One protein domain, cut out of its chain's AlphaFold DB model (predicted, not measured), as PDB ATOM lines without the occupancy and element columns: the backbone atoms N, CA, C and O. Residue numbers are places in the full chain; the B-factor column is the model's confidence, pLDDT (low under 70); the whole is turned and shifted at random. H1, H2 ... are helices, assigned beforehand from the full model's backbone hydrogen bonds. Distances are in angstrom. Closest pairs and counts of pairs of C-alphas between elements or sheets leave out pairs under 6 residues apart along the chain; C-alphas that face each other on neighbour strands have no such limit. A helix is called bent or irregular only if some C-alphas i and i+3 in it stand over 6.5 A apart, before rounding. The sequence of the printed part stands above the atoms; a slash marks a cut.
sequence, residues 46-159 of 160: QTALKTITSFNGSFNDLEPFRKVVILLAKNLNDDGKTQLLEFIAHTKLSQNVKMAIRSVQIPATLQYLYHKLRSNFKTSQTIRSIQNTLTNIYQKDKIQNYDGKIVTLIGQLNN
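What this domain is: This is residues 46 to 159 of the 160 residues of an uncharacterized protein of Glossina palpalis gambiensis (UniProt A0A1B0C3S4). A loose head of helices extends into a long arm made by a helical hairpin. The head holds H1 to H4 and H5a, the first arm of the bent helix H5, with H2 and H5a side by side; H5b leads away, and H6 folds back along it. The 114 printed residues have six named helices, H1 to H6 in order, and no named strand: all helix. The whole is loose, with a radius of gyration of the C-alphas of 18.4 A, and elongated, spanning 57 by 29 by 22 A.

How they stand to each other: H1, residues 46 to 51, is close to but not clearly touching H2, residues 59 to 73; their closest C-alphas, Ala 48 and Leu 72, are 7.1 A apart. H2 is only just irregular, C-alphas 60 and 63 being 6.8 A apart. H3, residues 78 to 92, forms a hairpin with H2; they only just touch, with 3 pairs of C-alphas within 8 A, through residue 73 of H2 and residues 80 to 84 of H3, closest at Ala 73 and Lys 81, 5.8 A. H5, residues 110 to 138, was assigned as one helix by its hydrogen bonds but is bent, C-alphas 120 and 123 being 6.8 A apart; its arms H5a, residues 110 to 120, and H5b, residues 123 to 138, stand at a steep tilt of 39 degrees. H4, residues 95 to 100, is close to but not clearly touching H5a, closest at the C-alphas of Ala 100 and Asn 120, 6.8 A. H2 and H5a touch, closest at the C-alphas of Arg 66 and Tyr 114, 7.1 A, at a shallow tilt of 4 degrees, opposite ways. H6, residues 146 to 157, forms a hairpin with H5b; they touch, closest at the C-alphas of Ile 130 and Leu 153, 6.0 A. Every O i to N i+4 pair is within hydrogen-bond range in H1, H3, H4, H5a, H5b and H6, and 9 of 11 in H2.

Where its parts are: H1 begins at C-alpha 46 (30.315, -54.436, 4.712). From first to last C-alpha H2 measures 21.2 A, H3 19.7 A, H5a 15.5 A, H5b 22.5 A and H6 16.6 A, ending at C-alpha 157 (15.754, -13.765, -1.964).

The domain as a whole: The C-alphas farthest apart, of Asp 79 and Asp 141, are 57.8 A apart. The printed part has no cut and no long link; residues 138 to 144 stand free. Mean pLDDT of the printed part is 78.1, with residues 46 to 51, 102 to 107, 123 to 125, 138 to 144 and 159 under 70.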
ATOM      1  N   GLN A  46      31.066 -54.164   5.946       56.59
ATOM      2  CA  GLN A  46      30.315 -54.436   4.712       56.59
ATOM      3  C   GLN A  46      28.798 -54.213   4.810       56.59
ATOM      4  O   GLN A  46      28.196 -53.677   3.880       56.59
ATOM      5  N   THR A  47      28.156 -54.591   5.910       57.22
ATOM      6  CA  THR A  47      26.716 -54.370   6.135       57.22
ATOM      7  C   THR A  47      26.474 -52.907   6.458       57.22
ATOM      8  O   THR A  47      25.561 -52.301   5.906       57.22
ATOM      9  N   ALA A  48      27.366 -52.295   7.235       58.47
ATOM     10  CA  ALA A  48      27.360 -50.863   7.502       58.47
ATOM     11  C   ALA A  48      27.491 -50.027   6.207       58.47
ATOM     12  O   ALA A  48      26.729 -49.089   5.981       58.47
ATOM     13  N   LEU A  49      28.376 -50.417   5.284       63.41
ATOM     14  CA  LEU A  49      28.550 -49.765   3.977       63.41
ATOM     15  C   LEU A  49      27.323 -49.927   3.060       63.41
ATOM     16  O   LEU A  49      27.002 -49.024   2.279       63.41
ATOM     17  N   LYS A  50      26.595 -51.048   3.171       68.12
ATOM     18  CA  LYS A  50      25.305 -51.250   2.483       68.12
ATOM     19  C   LYS A  50      24.202 -50.349   3.044       68.12
ATOM     20  O   LYS A  50      23.370 -49.897   2.265       68.12
ATOM     21  N   THR A  51      24.228 -50.035   4.343       67.81
ATOM     22  CA  THR A  51      23.229 -49.148   4.975       67.81
ATOM     23  C   THR A  51      23.384 -47.670   4.630       67.81
ATOM     24  O   THR A  51      22.440 -46.910   4.830       67.81
ATOM     25  N   ILE A  52      24.529 -47.239   4.080       74.50
ATOM     26  CA  ILE A  52      24.668 -45.859   3.602       74.50
ATOM     27  C   ILE A  52      23.740 -45.671   2.399       74.50
ATOM     28  O   ILE A  52      23.995 -46.209   1.314       74.50
ATOM     29  N   THR A  53      22.679 -44.895   2.592       80.44
ATOM     30  CA  THR A  53      21.799 -44.440   1.518       80.44
ATOM     31  C   THR A  53      22.550 -43.484   0.599       80.44
ATOM     32  O   THR A  53      23.372 -42.680   1.040       80.44
ATOM     33  N   SER A  54      22.295 -43.586  -0.704       85.81
ATOM     34  CA  SER A  54      22.893 -42.668  -1.668       85.81
ATOM     35  C   SER A  54      22.345 -41.255  -1.462       85.81
ATOM     36  O   SER A  54      21.134 -41.053  -1.385       85.81
ATOM     37  N   PHE A  55      23.232 -40.268  -1.412       88.31
ATOM     38  CA  PHE A  55      22.885 -38.861  -1.337       88.31
ATOM     39  C   PHE A  55      22.621 -38.304  -2.738       88.31
ATOM     40  O   PHE A  55      23.483 -38.333  -3.621       88.31
ATOM     41  N   ASN A  56      21.413 -37.785  -2.937       85.38
ATOM     42  CA  ASN A  56      20.918 -37.313  -4.230       85.38
ATOM     43  C   ASN A  56      20.989 -35.784  -4.408       85.38
ATOM     44  O   ASN A  56      20.683 -35.311  -5.499       85.38
ATOM     45  N   GLY A  57      21.414 -35.032  -3.386       81.69
ATOM     46  CA  GLY A  57      21.465 -33.564  -3.413       81.69
ATOM     47  C   GLY A  57      20.308 -32.884  -2.677       81.69
ATOM     48  O   GLY A  57      20.255 -31.662  -2.603       81.69
ATOM     49  N   SER A  58      19.385 -33.647  -2.096       83.94
ATOM     50  CA  SER A  58      18.338 -33.108  -1.229       83.94
ATOM     51  C   SER A  58      18.938 -32.585   0.076       83.94
ATOM     52  O   SER A  58      19.519 -33.338   0.854       83.94
ATOM     53  N   PHE A  59      18.773 -31.291   0.356       79.50
ATOM     54  CA  PHE A  59      19.275 -30.695   1.599       79.50
ATOM     55  C   PHE A  59      18.674 -31.344   2.856       79.50
ATOM     56  O   PHE A  59      19.369 -31.511   3.857       79.50
ATOM     57  N   ASN A  60      17.409 -31.769   2.793       81.88
ATOM     58  CA  ASN A  60      16.737 -32.448   3.904       81.88
ATOM     59  C   ASN A  60      17.403 -33.786   4.260       81.88
ATOM     60  O   ASN A  60      17.417 -34.176   5.426       81.88
ATOM     61  N   ASP A  61      18.000 -34.453   3.271       85.62
ATOM     62  CA  ASP A  61      18.652 -35.751   3.445       85.62
ATOM     63  C   ASP A  61      20.131 -35.615   3.840       85.62
ATOM     64  O   ASP A  61      20.777 -36.600   4.199       85.62
ATOM     65  N   LEU A  62      20.670 -34.390   3.841       86.94
ATOM     66  CA  LEU A  62      22.081 -34.124   4.109       86.94
ATOM     67  C   LEU A  62      22.475 -34.422   5.564       86.94
ATOM     68  O   LEU A  62      23.517 -35.035   5.803       86.94
ATOM     69  N   GLU A  63      21.661 -34.012   6.543       87.50
ATOM     70  CA  GLU A  63      21.927 -34.310   7.960       87.50
ATOM     71  C   GLU A  63      21.776 -35.799   8.301       87.50
ATOM     72  O   GLU A  63      22.683 -36.347   8.937       87.50
ATOM     73  N   PRO A  64      20.692 -36.490   7.893       88.12
ATOM     74  CA  PRO A  64      20.593 -37.940   8.043       88.12
ATOM     75  C   PRO A  64      21.791 -38.675   7.435       88.12
ATOM     76  O   PRO A  64      22.412 -39.499   8.110       88.12
ATOM     77  N   PHE A  65      22.179 -38.315   6.208       89.69
ATOM     78  CA  PHE A  65      23.347 -38.874   5.534       89.69
ATOM     79  C   PHE A  65      24.634 -38.653   6.342       89.69
ATOM     80  O   PHE A  65      25.367 -39.602   6.626       89.69
ATOM     81  N   ARG A  66      24.881 -37.419   6.805       89.12
ATOM     82  CA  ARG A  66      26.038 -37.083   7.648       89.12
ATOM     83  C   ARG A  66      26.090 -37.920   8.924       89.12
ATOM     84  O   ARG A  66      27.165 -38.397   9.281       89.12
ATOM     85  N   LYS A  67      24.967 -38.085   9.629       89.00
ATOM     86  CA  LYS A  67      24.919 -38.842  10.892       89.00
ATOM     87  C   LYS A  67      25.336 -40.296  10.696       89.00
ATOM     88  O   LYS A  67      26.127 -40.796  11.492       89.00
ATOM     89  N   VAL A  68      24.862 -40.940   9.628       88.06
ATOM     90  CA  VAL A  68      25.262 -42.313   9.281       88.06
ATOM     91  C   VAL A  68      26.763 -42.370   9.007       88.06
ATOM     92  O   VAL A  68      27.466 -43.171   9.611       88.06
ATOM     93  N   VAL A  69      27.283 -41.471   8.169       87.56
ATOM     94  CA  VAL A  69      28.714 -41.430   7.829       87.56
ATOM     95  C   VAL A  69      29.600 -41.213   9.063       87.56
ATOM     96  O   VAL A  69      30.605 -41.902   9.219       87.56
ATOM     97  N   ILE A  70      29.222 -40.305   9.971       88.44
ATOM     98  CA  ILE A  70      29.956 -40.060  11.225       88.44
ATOM     99  C   ILE A  70      29.932 -41.291  12.131       88.44
ATOM    100  O   ILE A  70      30.960 -41.636  12.712       88.44
ATOM    101  N   LEU A  71      28.781 -41.957  12.253       87.06
ATOM    102  CA  LEU A  71      28.656 -43.168  13.059       87.06
ATOM    103  C   LEU A  71      29.608 -44.263  12.564       87.06
ATOM    104  O   LEU A  71      30.265 -44.910  13.376       87.06
ATOM    105  N   LEU A  72      29.724 -44.422  11.243       84.50
ATOM    106  CA  LEU A  72      30.650 -45.371  10.623       84.50
ATOM    107  C   LEU A  72      32.111 -44.971  10.819       84.50
ATOM    108  O   LEU A  72      32.942 -45.818  11.126       84.50
ATOM    109  N   ALA A  73      32.421 -43.680  10.699       86.56
ATOM    110  CA  ALA A  73      33.774 -43.162  10.867       86.56
ATOM    111  C   ALA A  73      34.290 -43.232  12.315       86.56
ATOM    112  O   ALA A  73      35.501 -43.232  12.525       86.56
ATOM    113  N   LYS A  74      33.395 -43.291  13.313       86.94
ATOM    114  CA  LYS A  74      33.735 -43.224  14.745       86.94
ATOM    115  C   LYS A  74      34.723 -44.307  15.193       86.94
ATOM    116  O   LYS A  74      35.539 -44.042  16.068       86.94
ATOM    117  N   ASN A  75      34.647 -45.494  14.595       79.88
ATOM    118  CA  ASN A  75      35.462 -46.652  14.977       79.88
ATOM    119  C   ASN A  75      36.596 -46.945  13.976       79.88
ATOM    120  O   ASN A  75      37.203 -48.010  14.045       79.88
ATOM    121  N   LEU A  76      36.854 -46.042  13.026       84.19
ATOM    122  CA  LEU A  76      37.897 -46.207  12.015       84.19
ATOM    123  C   LEU A  76      39.160 -45.435  12.408       84.19
ATOM    124  O   LEU A  76      39.089 -44.343  12.977       84.19
ATOM    125  N   ASN A  77      40.317 -45.990  12.055       84.44
ATOM    126  CA  ASN A  77      41.579 -45.253  12.025       84.44
ATOM    127  C   ASN A  77      41.605 -44.281  10.828       84.44
ATOM    128  O   ASN A  77      40.662 -44.225  10.036       84.44
ATOM    129  N   ASP A  78      42.669 -43.493  10.695       83.19
ATOM    130  CA  ASP A  78      42.724 -42.444   9.670       83.19
ATOM    131  C   ASP A  78      42.757 -43.002   8.236       83.19
ATOM    132  O   ASP A  78      42.059 -42.478   7.364       83.19
ATOM    133  N   ASP A  79      43.424 -44.137   8.014       81.88
ATOM    134  CA  ASP A  79      43.367 -44.859   6.736       81.88
ATOM    135  C   ASP A  79      41.941 -45.330   6.416       81.88
ATOM    136  O   ASP A  79      41.436 -45.125   5.311       81.88
ATOM    137  N   GLY A  80      41.232 -45.894   7.398       82.25
ATOM    138  CA  GLY A  80      39.848 -46.333   7.240       82.25
ATOM    139  C   GLY A  80      38.885 -45.175   6.970       82.25
ATOM    140  O   GLY A  80      37.978 -45.302   6.147       82.25
ATOM    141  N   LYS A  81      39.085 -44.014   7.609       84.19
ATOM    142  CA  LYS A  81      38.313 -42.793   7.311       84.19
ATOM    143  C   LYS A  81      38.564 -42.305   5.885       84.19
ATOM    144  O   LYS A  81      37.622 -41.844   5.241       84.19
ATOM    145  N   THR A  82      39.798 -42.427   5.399       82.94
ATOM    146  CA  THR A  82      40.181 -42.070   4.025       82.94
ATOM    147  C   THR A  82      39.504 -42.997   3.016       82.94
ATOM    148  O   THR A  82      38.809 -42.524   2.121       82.94
ATOM    149  N   GLN A  83      39.562 -44.312   3.233       82.81
ATOM    150  CA  GLN A  83      38.868 -45.296   2.393       82.81
ATOM    151  C   GLN A  83      37.344 -45.115   2.407       82.81
ATOM    152  O   GLN A  83      36.687 -45.222   1.372       82.81
ATOM    153  N   LEU A  84      36.755 -44.806   3.569       85.25
ATOM    154  CA  LEU A  84      35.326 -44.505   3.681       85.25
ATOM    155  C   LEU A  84      34.951 -43.259   2.868       85.25
ATOM    156  O   LEU A  84      33.905 -43.232   2.217       85.25
ATOM    157  N   LEU A  85      35.792 -42.230   2.902       86.69
ATOM    158  CA  LEU A  85      35.588 -40.997   2.155       86.69
ATOM    159  C   LEU A  85      35.662 -41.227   0.643       86.69
ATOM    160  O   LEU A  85      34.760 -40.784  -0.072       86.69
ATOM    161  N   GLU A  86      36.665 -41.964   0.165       84.31
ATOM    162  CA  GLU A  86      36.768 -42.385  -1.237       84.31
ATOM    163  C   GLU A  86      35.545 -43.206  -1.656       84.31
ATOM    164  O   GLU A  86      34.887 -42.897  -2.654       84.31
ATOM    165  N   PHE A  87      35.161 -44.197  -0.847       85.88
ATOM    166  CA  PHE A  87      33.977 -45.012  -1.094       85.88
ATOM    167  C   PHE A  87      32.714 -44.157  -1.232       85.88
ATOM    168  O   PHE A  87      31.952 -44.329  -2.189       85.88
ATOM    169  N   ILE A  88      32.481 -43.219  -0.311       87.50
ATOM    170  CA  ILE A  88      31.329 -42.316  -0.359       87.50
ATOM    171  C   ILE A  88      31.371 -41.469  -1.629       87.50
ATOM    172  O   ILE A  88      30.381 -41.430  -2.366       87.50
ATOM    173  N   ALA A  89      32.509 -40.822  -1.894       82.75
ATOM    174  CA  ALA A  89      32.686 -39.924  -3.025       82.75
ATOM    175  C   ALA A  89      32.430 -40.632  -4.360       82.75
ATOM    176  O   ALA A  89      31.801 -40.053  -5.246       82.75
ATOM    177  N   HIS A  90      32.842 -41.895  -4.493       81.88
ATOM    178  CA  HIS A  90      32.673 -42.665  -5.722       81.88
ATOM    179  C   HIS A  90      31.318 -43.368  -5.840       81.88
ATOM    180  O   HIS A  90      30.779 -43.431  -6.948       81.88
ATOM    181  N   THR A  91      30.734 -43.866  -4.747       83.12
ATOM    182  CA  THR A  91      29.586 -44.793  -4.824       83.12
ATOM    183  C   THR A  91      28.287 -44.267  -4.219       83.12
ATOM    184  O   THR A  91      27.213 -44.687  -4.646       83.12
ATOM    185  N   LYS A  92      28.350 -43.355  -3.242       88.81
ATOM    186  CA  LYS A  92      27.170 -42.905  -2.480       88.81
ATOM    187  C   LYS A  92      26.712 -41.502  -2.828       88.81
ATOM    188  O   LYS A  92      25.643 -41.105  -2.387       88.81
ATOM    189  N   LEU A  93      27.460 -40.756  -3.630       88.94
ATOM    190  CA  LEU A  93      26.994 -39.488  -4.188       88.94
ATOM    191  C   LEU A  93      26.387 -39.728  -5.575       88.94
ATOM    192  O   LEU A  93      26.968 -40.441  -6.396       88.94
ATOM    193  N   SER A  94      25.229 -39.130  -5.862       88.06
ATOM    194  CA  SER A  94      24.662 -39.159  -7.216       88.06
ATOM    195  C   SER A  94      25.552 -38.396  -8.204       88.06
ATOM    196  O   SER A  94      26.345 -37.536  -7.816       88.06
ATOM    197  N   GLN A  95      25.407 -38.671  -9.503       83.94
ATOM    198  CA  GLN A  95      26.190 -37.970 -10.525       83.94
ATOM    199  C   GLN A  95      25.966 -36.452 -10.478       83.94
ATOM    200  O   GLN A  95      26.929 -35.695 -10.531       83.94
ATOM    201  N   ASN A  96      24.723 -36.003 -10.281       83.88
ATOM    202  CA  ASN A  96      24.401 -34.580 -10.139       83.88
ATOM    203  C   ASN A  96      25.099 -33.957  -8.926       83.88
ATOM    204  O   ASN A  96      25.611 -32.844  -9.016       83.88
ATOM    205  N   VAL A  97      25.184 -34.692  -7.812       86.62
ATOM    206  CA  VAL A  97      25.920 -34.239  -6.629       86.62
ATOM    207  C   VAL A  97      27.406 -34.113  -6.919       86.62
ATOM    208  O   VAL A  97      27.982 -33.067  -6.636       86.62
ATOM    209  N   LYS A  98      28.017 -35.144  -7.512       86.69
ATOM    210  CA  LYS A  98      29.437 -35.135  -7.898       86.69
ATOM    211  C   LYS A  98      29.758 -33.961  -8.823       86.69
ATOM    212  O   LYS A  98      30.784 -33.310  -8.660       86.69
ATOM    213  N   MET A  99      28.863 -33.679  -9.766       83.50
ATOM    214  CA  MET A  99      28.969 -32.559 -10.699       83.50
ATOM    215  C   MET A  99      28.883 -31.206  -9.986       83.50
ATOM    216  O   MET A  99      29.698 -30.330 -10.258       83.50
ATOM    217  N   ALA A 100      27.940 -31.053  -9.054       79.00
ATOM    218  CA  ALA A 100      27.750 -29.821  -8.292       79.00
ATOM    219  C   ALA A 100      28.926 -29.516  -7.354       79.00
ATOM    220  O   ALA A 100      29.282 -28.359  -7.166       79.00
ATOM    221  N   ILE A 101      29.562 -30.542  -6.781       79.44
ATOM    222  CA  ILE A 101      30.697 -30.355  -5.869       79.44
ATOM    223  C   ILE A 101      32.064 -30.437  -6.548       79.44
ATOM    224  O   ILE A 101      33.050 -30.369  -5.814       79.44
ATOM    225  N   ARG A 102      32.122 -30.601  -7.886       65.44
ATOM    226  CA  ARG A 102      33.331 -30.818  -8.710       65.44
ATOM    227  C   ARG A 102      34.577 -30.187  -8.084       65.44
ATOM    228  O   ARG A 102      34.871 -29.012  -8.292       65.44
ATOM    229  N   SER A 103      35.326 -30.989  -7.339       54.28
ATOM    230  CA  SER A 103      36.709 -30.701  -6.998       54.28
ATOM    231  C   SER A 103      37.586 -31.656  -7.788       54.28
ATOM    232  O   SER A 103      37.265 -32.831  -7.949       54.28
ATOM    233  N   VAL A 104      38.699 -31.132  -8.299       48.44
ATOM    234  CA  VAL A 104      39.711 -31.889  -9.058       48.44
ATOM    235  C   VAL A 104      40.346 -33.000  -8.193       48.44
ATOM    236  O   VAL A 104      40.965 -33.922  -8.709       48.44
ATOM    237  N   GLN A 105      40.123 -32.953  -6.877       58.75
ATOM    238  CA  GLN A 105      40.579 -33.912  -5.878       58.75
ATOM    239  C   GLN A 105      39.431 -34.282  -4.943       58.75
ATOM    240  O   GLN A 105      38.687 -33.401  -4.512       58.75
ATOM    241  N   ILE A 106      39.308 -35.567  -4.602       62.28
ATOM    242  CA  ILE A 106      38.432 -36.047  -3.524       62.28
ATOM    243  C   ILE A 106      38.704 -35.189  -2.272       62.28
ATOM    244  O   ILE A 106      39.866 -34.885  -1.996       62.28
ATOM    245  N   PRO A 107      37.669 -34.737  -1.537       66.81
ATOM    246  CA  PRO A 107      37.852 -33.998  -0.292       66.81
ATOM    247  C   PRO A 107      38.886 -34.677   0.612       66.81
ATOM    248  O   PRO A 107      38.850 -35.890   0.748       66.81
ATOM    249  N   ALA A 108      39.775 -33.917   1.256       73.12
ATOM    250  CA  ALA A 108      40.794 -34.499   2.136       73.12
ATOM    251  C   ALA A 108      40.209 -35.079   3.440       73.12
ATOM    252  O   ALA A 108      40.846 -35.880   4.114       73.12
ATOM    253  N   THR A 109      38.996 -34.659   3.825       83.31
ATOM    254  CA  THR A 109      38.317 -35.131   5.039       83.31
ATOM    255  C   THR A 109      36.804 -35.246   4.841       83.31
ATOM    256  O   THR A 109      36.198 -34.520   4.045       83.31
ATOM    257  N   LEU A 110      36.161 -36.111   5.636       84.12
ATOM    258  CA  LEU A 110      34.695 -36.239   5.694       84.12
ATOM    259  C   LEU A 110      34.012 -34.918   6.088       84.12
ATOM    260  O   LEU A 110      32.941 -34.587   5.577       84.12
ATOM    261  N   GLN A 111      34.642 -34.137   6.969       86.75
ATOM    262  CA  GLN A 111      34.139 -32.824   7.377       86.75
ATOM    263  C   GLN A 111      34.152 -31.830   6.212       86.75
ATOM    264  O   GLN A 111      33.178 -31.100   6.018       86.75
ATOM    265  N   TYR A 112      35.217 -31.832   5.406       85.75
ATOM    266  CA  TYR A 112      35.315 -30.972   4.232       85.75
ATOM    267  C   TYR A 112      34.302 -31.362   3.147       85.75
ATOM    268  O   TYR A 112      33.638 -30.483   2.592       85.75
ATOM    269  N   LEU A 113      34.101 -32.666   2.908       86.81
ATOM    270  CA  LEU A 113      33.041 -33.157   2.020       86.81
ATOM    271  C   LEU A 113      31.673 -32.620   2.458       86.81
ATOM    272  O   LEU A 113      30.947 -32.042   1.651       86.81
ATOM    273  N   TYR A 114      31.331 -32.763   3.739       87.88
ATOM    274  CA  TYR A 114      30.054 -32.278   4.249       87.88
ATOM    275  C   TYR A 114      29.907 -30.757   4.116       87.88
ATOM    276  O   TYR A 114      28.849 -30.290   3.700       87.88
ATOM    277  N   HIS A 115      30.952 -29.978   4.410       86.81
ATOM    278  CA  HIS A 115      30.920 -28.526   4.223       86.81
ATOM    279  C   HIS A 115      30.603 -28.154   2.765       86.81
ATOM    280  O   HIS A 115      29.732 -27.318   2.520       86.81
ATOM    281  N   LYS A 116      31.251 -28.815   1.797       86.94
ATOM    282  CA  LYS A 116      30.997 -28.613   0.362       86.94
ATOM    283  C   LYS A 116      29.592 -29.035  -0.057       86.94
ATOM    284  O   LYS A 116      28.951 -28.315  -0.819       86.94
ATOM    285  N   LEU A 117      29.087 -30.166   0.433       87.12
ATOM    286  CA  LEU A 117      27.707 -30.580   0.169       87.12
ATOM    287  C   LEU A 117      26.724 -29.547   0.734       87.12
ATOM    288  O   LEU A 117      25.838 -29.072   0.031       87.12
ATOM    289  N   ARG A 118      26.925 -29.119   1.982       87.00
ATOM    290  CA  ARG A 118      26.070 -28.122   2.624       87.00
ATOM    291  C   ARG A 118      26.057 -26.806   1.860       87.00
ATOM    292  O   ARG A 118      24.976 -26.280   1.637       87.00
ATOM    293  N   SER A 119      27.213 -26.283   1.447       83.81
ATOM    294  CA  SER A 119      27.274 -25.018   0.710       83.81
ATOM    295  C   SER A 119      26.556 -25.099  -0.637       83.81
ATOM    296  O   SER A 119      25.813 -24.187  -0.973       83.81
ATOM    297  N   ASN A 120      26.725 -26.201  -1.376       82.44
ATOM    298  CA  ASN A 120      26.130 -26.363  -2.707       82.44
ATOM    299  C   ASN A 120      24.621 -26.639  -2.671       82.44
ATOM    300  O   ASN A 120      23.901 -26.222  -3.573       82.44
ATOM    301  N   PHE A 121      24.118 -27.312  -1.633       78.75
ATOM    302  CA  PHE A 121      22.697 -27.665  -1.534       78.75
ATOM    303  C   PHE A 121      21.890 -26.758  -0.595       78.75
ATOM    304  O   PHE A 121      20.665 -26.866  -0.558       78.75
ATOM    305  N   LYS A 122      22.526 -25.809   0.110       77.56
ATOM    306  CA  LYS A 122      21.832 -24.780   0.909       77.56
ATOM    307  C   LYS A 122      20.860 -23.966   0.049       77.56
ATOM    308  O   LYS A 122      19.729 -23.744   0.467       77.56
ATOM    309  N   THR A 123      21.263 -23.584  -1.163       67.81
ATOM    310  CA  THR A 123      20.439 -22.776  -2.078       67.81
ATOM    311  C   THR A 123      19.157 -23.502  -2.494       67.81
ATOM    312  O   THR A 123      18.105 -22.880  -2.590       67.81
ATOM    313  N   SER A 124      19.191 -24.833  -2.642       65.31
ATOM    314  CA  SER A 124      17.990 -25.639  -2.924       65.31
ATOM    315  C   SER A 124      16.952 -25.543  -1.797       65.31
ATOM    316  O   SER A 124      15.757 -25.404  -2.063       65.31
ATOM    317  N   GLN A 125      17.401 -25.534  -0.539       67.19
ATOM    318  CA  GLN A 125      16.525 -25.318   0.613       67.19
ATOM    319  C   GLN A 125      15.950 -23.898   0.630       67.19
ATOM    320  O   GLN A 125      14.756 -23.730   0.891       67.19
ATOM    321  N   THR A 126      16.773 -22.888   0.328       70.94
ATOM    322  CA  THR A 126      16.331 -21.490   0.236       70.94
ATOM    323  C   THR A 126      15.245 -21.333  -0.830       70.94
ATOM    324  O   THR A 126      14.175 -20.814  -0.529       70.94
ATOM    325  N   ILE A 127      15.451 -21.876  -2.035       73.25
ATOM    326  CA  ILE A 127      14.473 -21.832  -3.137       73.25
ATOM    327  C   ILE A 127      13.161 -22.528  -2.750       73.25
ATOM    328  O   ILE A 127      12.082 -21.984  -2.977       73.25
ATOM    329  N   ARG A 128      13.222 -23.702  -2.114       72.00
ATOM    330  CA  ARG A 128      12.018 -24.416  -1.658       72.00
ATOM    331  C   ARG A 128      11.256 -23.639  -0.583       72.00
ATOM    332  O   ARG A 128      10.028 -23.614  -0.595       72.00
ATOM    333  N   SER A 129      11.967 -22.990   0.339       71.81
ATOM    334  CA  SER A 129      11.350 -22.125   1.349       71.81
ATOM    335  C   SER A 129      10.677 -20.903   0.723       71.81
ATOM    336  O   SER A 129       9.574 -20.544   1.137       71.81
ATOM    337  N   ILE A 130      11.308 -20.298  -0.285       81.00
ATOM    338  CA  ILE A 130      10.743 -19.193  -1.070       81.00
ATOM    339  C   ILE A 130       9.446 -19.658  -1.743       81.00
ATOM    340  O   ILE A 130       8.413 -19.013  -1.586       81.00
ATOM    341  N   GLN A 131       9.460 -20.818  -2.407       76.94
ATOM    342  CA  GLN A 131       8.275 -21.404  -3.046       76.94
ATOM    343  C   GLN A 131       7.144 -21.684  -2.047       76.94
ATOM    344  O   GLN A 131       6.007 -21.296  -2.288       76.94
ATOM    345  N   ASN A 132       7.444 -22.301  -0.900       77.62
ATOM    346  CA  ASN A 132       6.441 -22.560   0.137       77.62
ATOM    347  C   ASN A 132       5.843 -21.261   0.692       77.62
ATOM    348  O   ASN A 132       4.636 -21.178   0.908       77.62
ATOM    349  N   THR A 133       6.676 -20.239   0.907       76.06
ATOM    350  CA  THR A 133       6.229 -18.925   1.385       76.06
ATOM    351  C   THR A 133       5.321 -18.259   0.353       76.06
ATOM    352  O   THR A 133       4.242 -17.803   0.717       76.06
ATOM    353  N   LEU A 134       5.685 -18.291  -0.934       77.94
ATOM    354  CA  LEU A 134       4.849 -17.799  -2.036       77.94
ATOM    355  C   LEU A 134       3.500 -18.526  -2.120       77.94
ATOM    356  O   LEU A 134       2.458 -17.877  -2.181       77.94
ATOM    357  N   THR A 135       3.489 -19.859  -2.058       74.94
ATOM    358  CA  THR A 135       2.247 -20.647  -2.082       74.94
ATOM    359  C   THR A 135       1.353 -20.326  -0.882       74.94
ATOM    360  O   THR A 135       0.150 -20.142  -1.045       74.94
ATOM    361  N   ASN A 136       1.934 -20.180   0.313       73.69
ATOM    362  CA  ASN A 136       1.204 -19.817   1.533       73.69
ATOM    363  C   ASN A 136       0.680 -18.372   1.529       73.69
ATOM    364  O   ASN A 136      -0.265 -18.062   2.253       73.69
ATOM    365  N   ILE A 137       1.316 -17.473   0.775       73.44
ATOM    366  CA  ILE A 137       0.842 -16.104   0.540       73.44
ATOM    367  C   ILE A 137      -0.339 -16.117  -0.445       73.44
ATOM    368  O   ILE A 137      -1.292 -15.364  -0.263       73.44
ATOM    369  N   TYR A 138      -0.285 -16.971  -1.472       65.31
ATOM    370  CA  TYR A 138      -1.308 -17.066  -2.518       65.31
ATOM    371  C   TYR A 138      -2.584 -17.803  -2.068       65.31
ATOM    372  O   TYR A 138      -3.674 -17.515  -2.567       65.31
ATOM    373  N   GLN A 139      -2.483 -18.747  -1.124       66.50
ATOM    374  CA  GLN A 139      -3.646 -19.439  -0.558       66.50
ATOM    375  C   GLN A 139      -4.494 -18.470   0.288       66.50
ATOM    376  O   GLN A 139      -4.122 -18.053   1.384       66.50
ATOM    377  N   LYS A 140      -5.655 -18.117  -0.272       54.72
ATOM    378  CA  LYS A 140      -6.567 -17.011   0.072       54.72
ATOM    379  C   LYS A 140      -7.147 -16.994   1.499       54.72
ATOM    380  O   LYS A 140      -7.773 -16.005   1.867       54.72
ATOM    381  N   ASP A 141      -6.947 -18.036   2.307       54.78
ATOM    382  CA  ASP A 141      -7.814 -18.289   3.468       54.78
ATOM    383  C   ASP A 141      -7.350 -17.678   4.799       54.78
ATOM    384  O   ASP A 141      -8.140 -17.620   5.741       54.78
ATOM    385  N   LYS A 142      -6.111 -17.174   4.923       57.75
ATOM    386  CA  LYS A 142      -5.657 -16.481   6.151       57.75
ATOM    387  C   LYS A 142      -4.703 -15.322   5.842       57.75
ATOM    388  O   LYS A 142      -3.483 -15.476   5.886       57.75
ATOM    389  N   ILE A 143      -5.280 -14.136   5.628       59.38
ATOM    390  CA  ILE A 143      -4.614 -12.820   5.451       59.38
ATOM    391  C   ILE A 143      -3.843 -12.369   6.718       59.38
ATOM    392  O   ILE A 143      -3.258 -11.292   6.771       59.38
ATOM    393  N   GLN A 144      -3.776 -13.188   7.769       65.31
ATOM    394  CA  GLN A 144      -2.969 -12.849   8.934       65.31
ATOM    395  C   GLN A 144      -1.474 -12.884   8.588       65.31
ATOM    396  O   GLN A 144      -0.948 -13.875   8.066       65.31
ATOM    397  N   ASN A 145      -0.792 -11.793   8.943       70.75
ATOM    398  CA  ASN A 145       0.661 -11.643   8.893       70.75
ATOM    399  C   ASN A 145       1.270 -11.617   7.473       70.75
ATOM    400  O   ASN A 145       2.358 -12.148   7.246       70.75
ATOM    401  N   TYR A 146       0.560 -11.020   6.507       72.44
ATOM    402  CA  TYR A 146       1.005 -10.902   5.112       72.44
ATOM    403  C   TYR A 146       2.339 -10.146   4.982       72.44
ATOM    404  O   TYR A 146       3.281 -10.669   4.387       72.44
ATOM    405  N   ASP A 147       2.461  -8.982   5.625       74.75
ATOM    406  CA  ASP A 147       3.675  -8.154   5.573       74.75
ATOM    407  C   ASP A 147       4.904  -8.892   6.117       74.75
ATOM    408  O   ASP A 147       5.962  -8.902   5.487       74.75
ATOM    409  N   GLY A 148       4.758  -9.609   7.237       79.62
ATOM    410  CA  GLY A 148       5.836 -10.423   7.805       79.62
ATOM    411  C   GLY A 148       6.298 -11.545   6.867       79.62
ATOM    412  O   GLY A 148       7.498 -11.831   6.776       79.62
ATOM    413  N   LYS A 149       5.371 -12.157   6.115       77.25
ATOM    414  CA  LYS A 149       5.696 -13.179   5.106       77.25
ATOM    415  C   LYS A 149       6.436 -12.574   3.907       77.25
ATOM    416  O   LYS A 149       7.399 -13.181   3.443       77.25
ATOM    417  N   ILE A 150       6.050 -11.379   3.446       79.38
ATOM    418  CA  ILE A 150       6.733 -10.658   2.356       79.38
ATOM    419  C   ILE A 150       8.146 -10.230   2.769       79.38
ATOM    420  O   ILE A 150       9.095 -10.479   2.028       79.38
ATOM    421  N   VAL A 151       8.325  -9.667   3.967       81.50
ATOM    422  CA  VAL A 151       9.654  -9.299   4.495       81.50
ATOM    423  C   VAL A 151      10.561 -10.529   4.608       81.50
ATOM    424  O   VAL A 151      11.722 -10.483   4.201       81.50
ATOM    425  N   THR A 152      10.022 -11.653   5.090       81.31
ATOM    426  CA  THR A 152      10.757 -12.927   5.150       81.31
ATOM    427  C   THR A 152      11.175 -13.395   3.756       81.31
ATOM    428  O   THR A 152      12.321 -13.795   3.564       81.31
ATOM    429  N   LEU A 153      10.277 -13.310   2.772       81.50
ATOM    430  CA  LEU A 153      10.550 -13.690   1.386       81.50
ATOM    431  C   LEU A 153      11.660 -12.833   0.762       81.50
ATOM    432  O   LEU A 153      12.582 -13.379   0.162       81.50
ATOM    433  N   ILE A 154      11.610 -11.510   0.946       78.81
ATOM    434  CA  ILE A 154      12.652 -10.579   0.482       78.81
ATOM    435  C   ILE A 154      13.995 -10.926   1.131       78.81
ATOM    436  O   ILE A 154      15.010 -11.029   0.446       78.81
ATOM    437  N   GLY A 155      14.001 -11.189   2.441       79.12
ATOM    438  CA  GLY A 155      15.197 -11.640   3.151       79.12
ATOM    439  C   GLY A 155      15.761 -12.951   2.597       79.12
ATOM    440  O   GLY A 155      16.974 -13.091   2.475       79.12
ATOM    441  N   GLN A 156      14.908 -13.907   2.221       78.81
ATOM    442  CA  GLN A 156      15.339 -15.169   1.610       78.81
ATOM    443  C   GLN A 156      15.903 -14.972   0.198       78.81
ATOM    444  O   GLN A 156      16.917 -15.586  -0.124       78.81
ATOM    445  N   LEU A 157      15.293 -14.101  -0.611       77.38
ATOM    446  CA  LEU A 157      15.754 -13.765  -1.964       77.38
ATOM    447  C   LEU A 157      17.110 -13.050  -1.957       77.38
ATOM    448  O   LEU A 157      17.966 -13.380  -2.767       77.38
ATOM    449  N   ASN A 158      17.340 -12.137  -1.009       77.06
ATOM    450  CA  ASN A 158      18.615 -11.420  -0.869       77.06
ATOM    451  C   ASN A 158      19.787 -12.317  -0.427       77.06
ATOM    452  O   ASN A 158      20.935 -11.885  -0.467       77.06
ATOM    453  N   ASN A 159      19.500 -13.536   0.041       68.94
ATOM    454  CA  ASN A 159      20.485 -14.512   0.515       68.94
ATOM    455  C   ASN A 159      20.702 -15.682  -0.469       68.94
ATOM    456  O   ASN A 159      21.324 -16.683  -0.086       68.94
TER     457      ASN A 159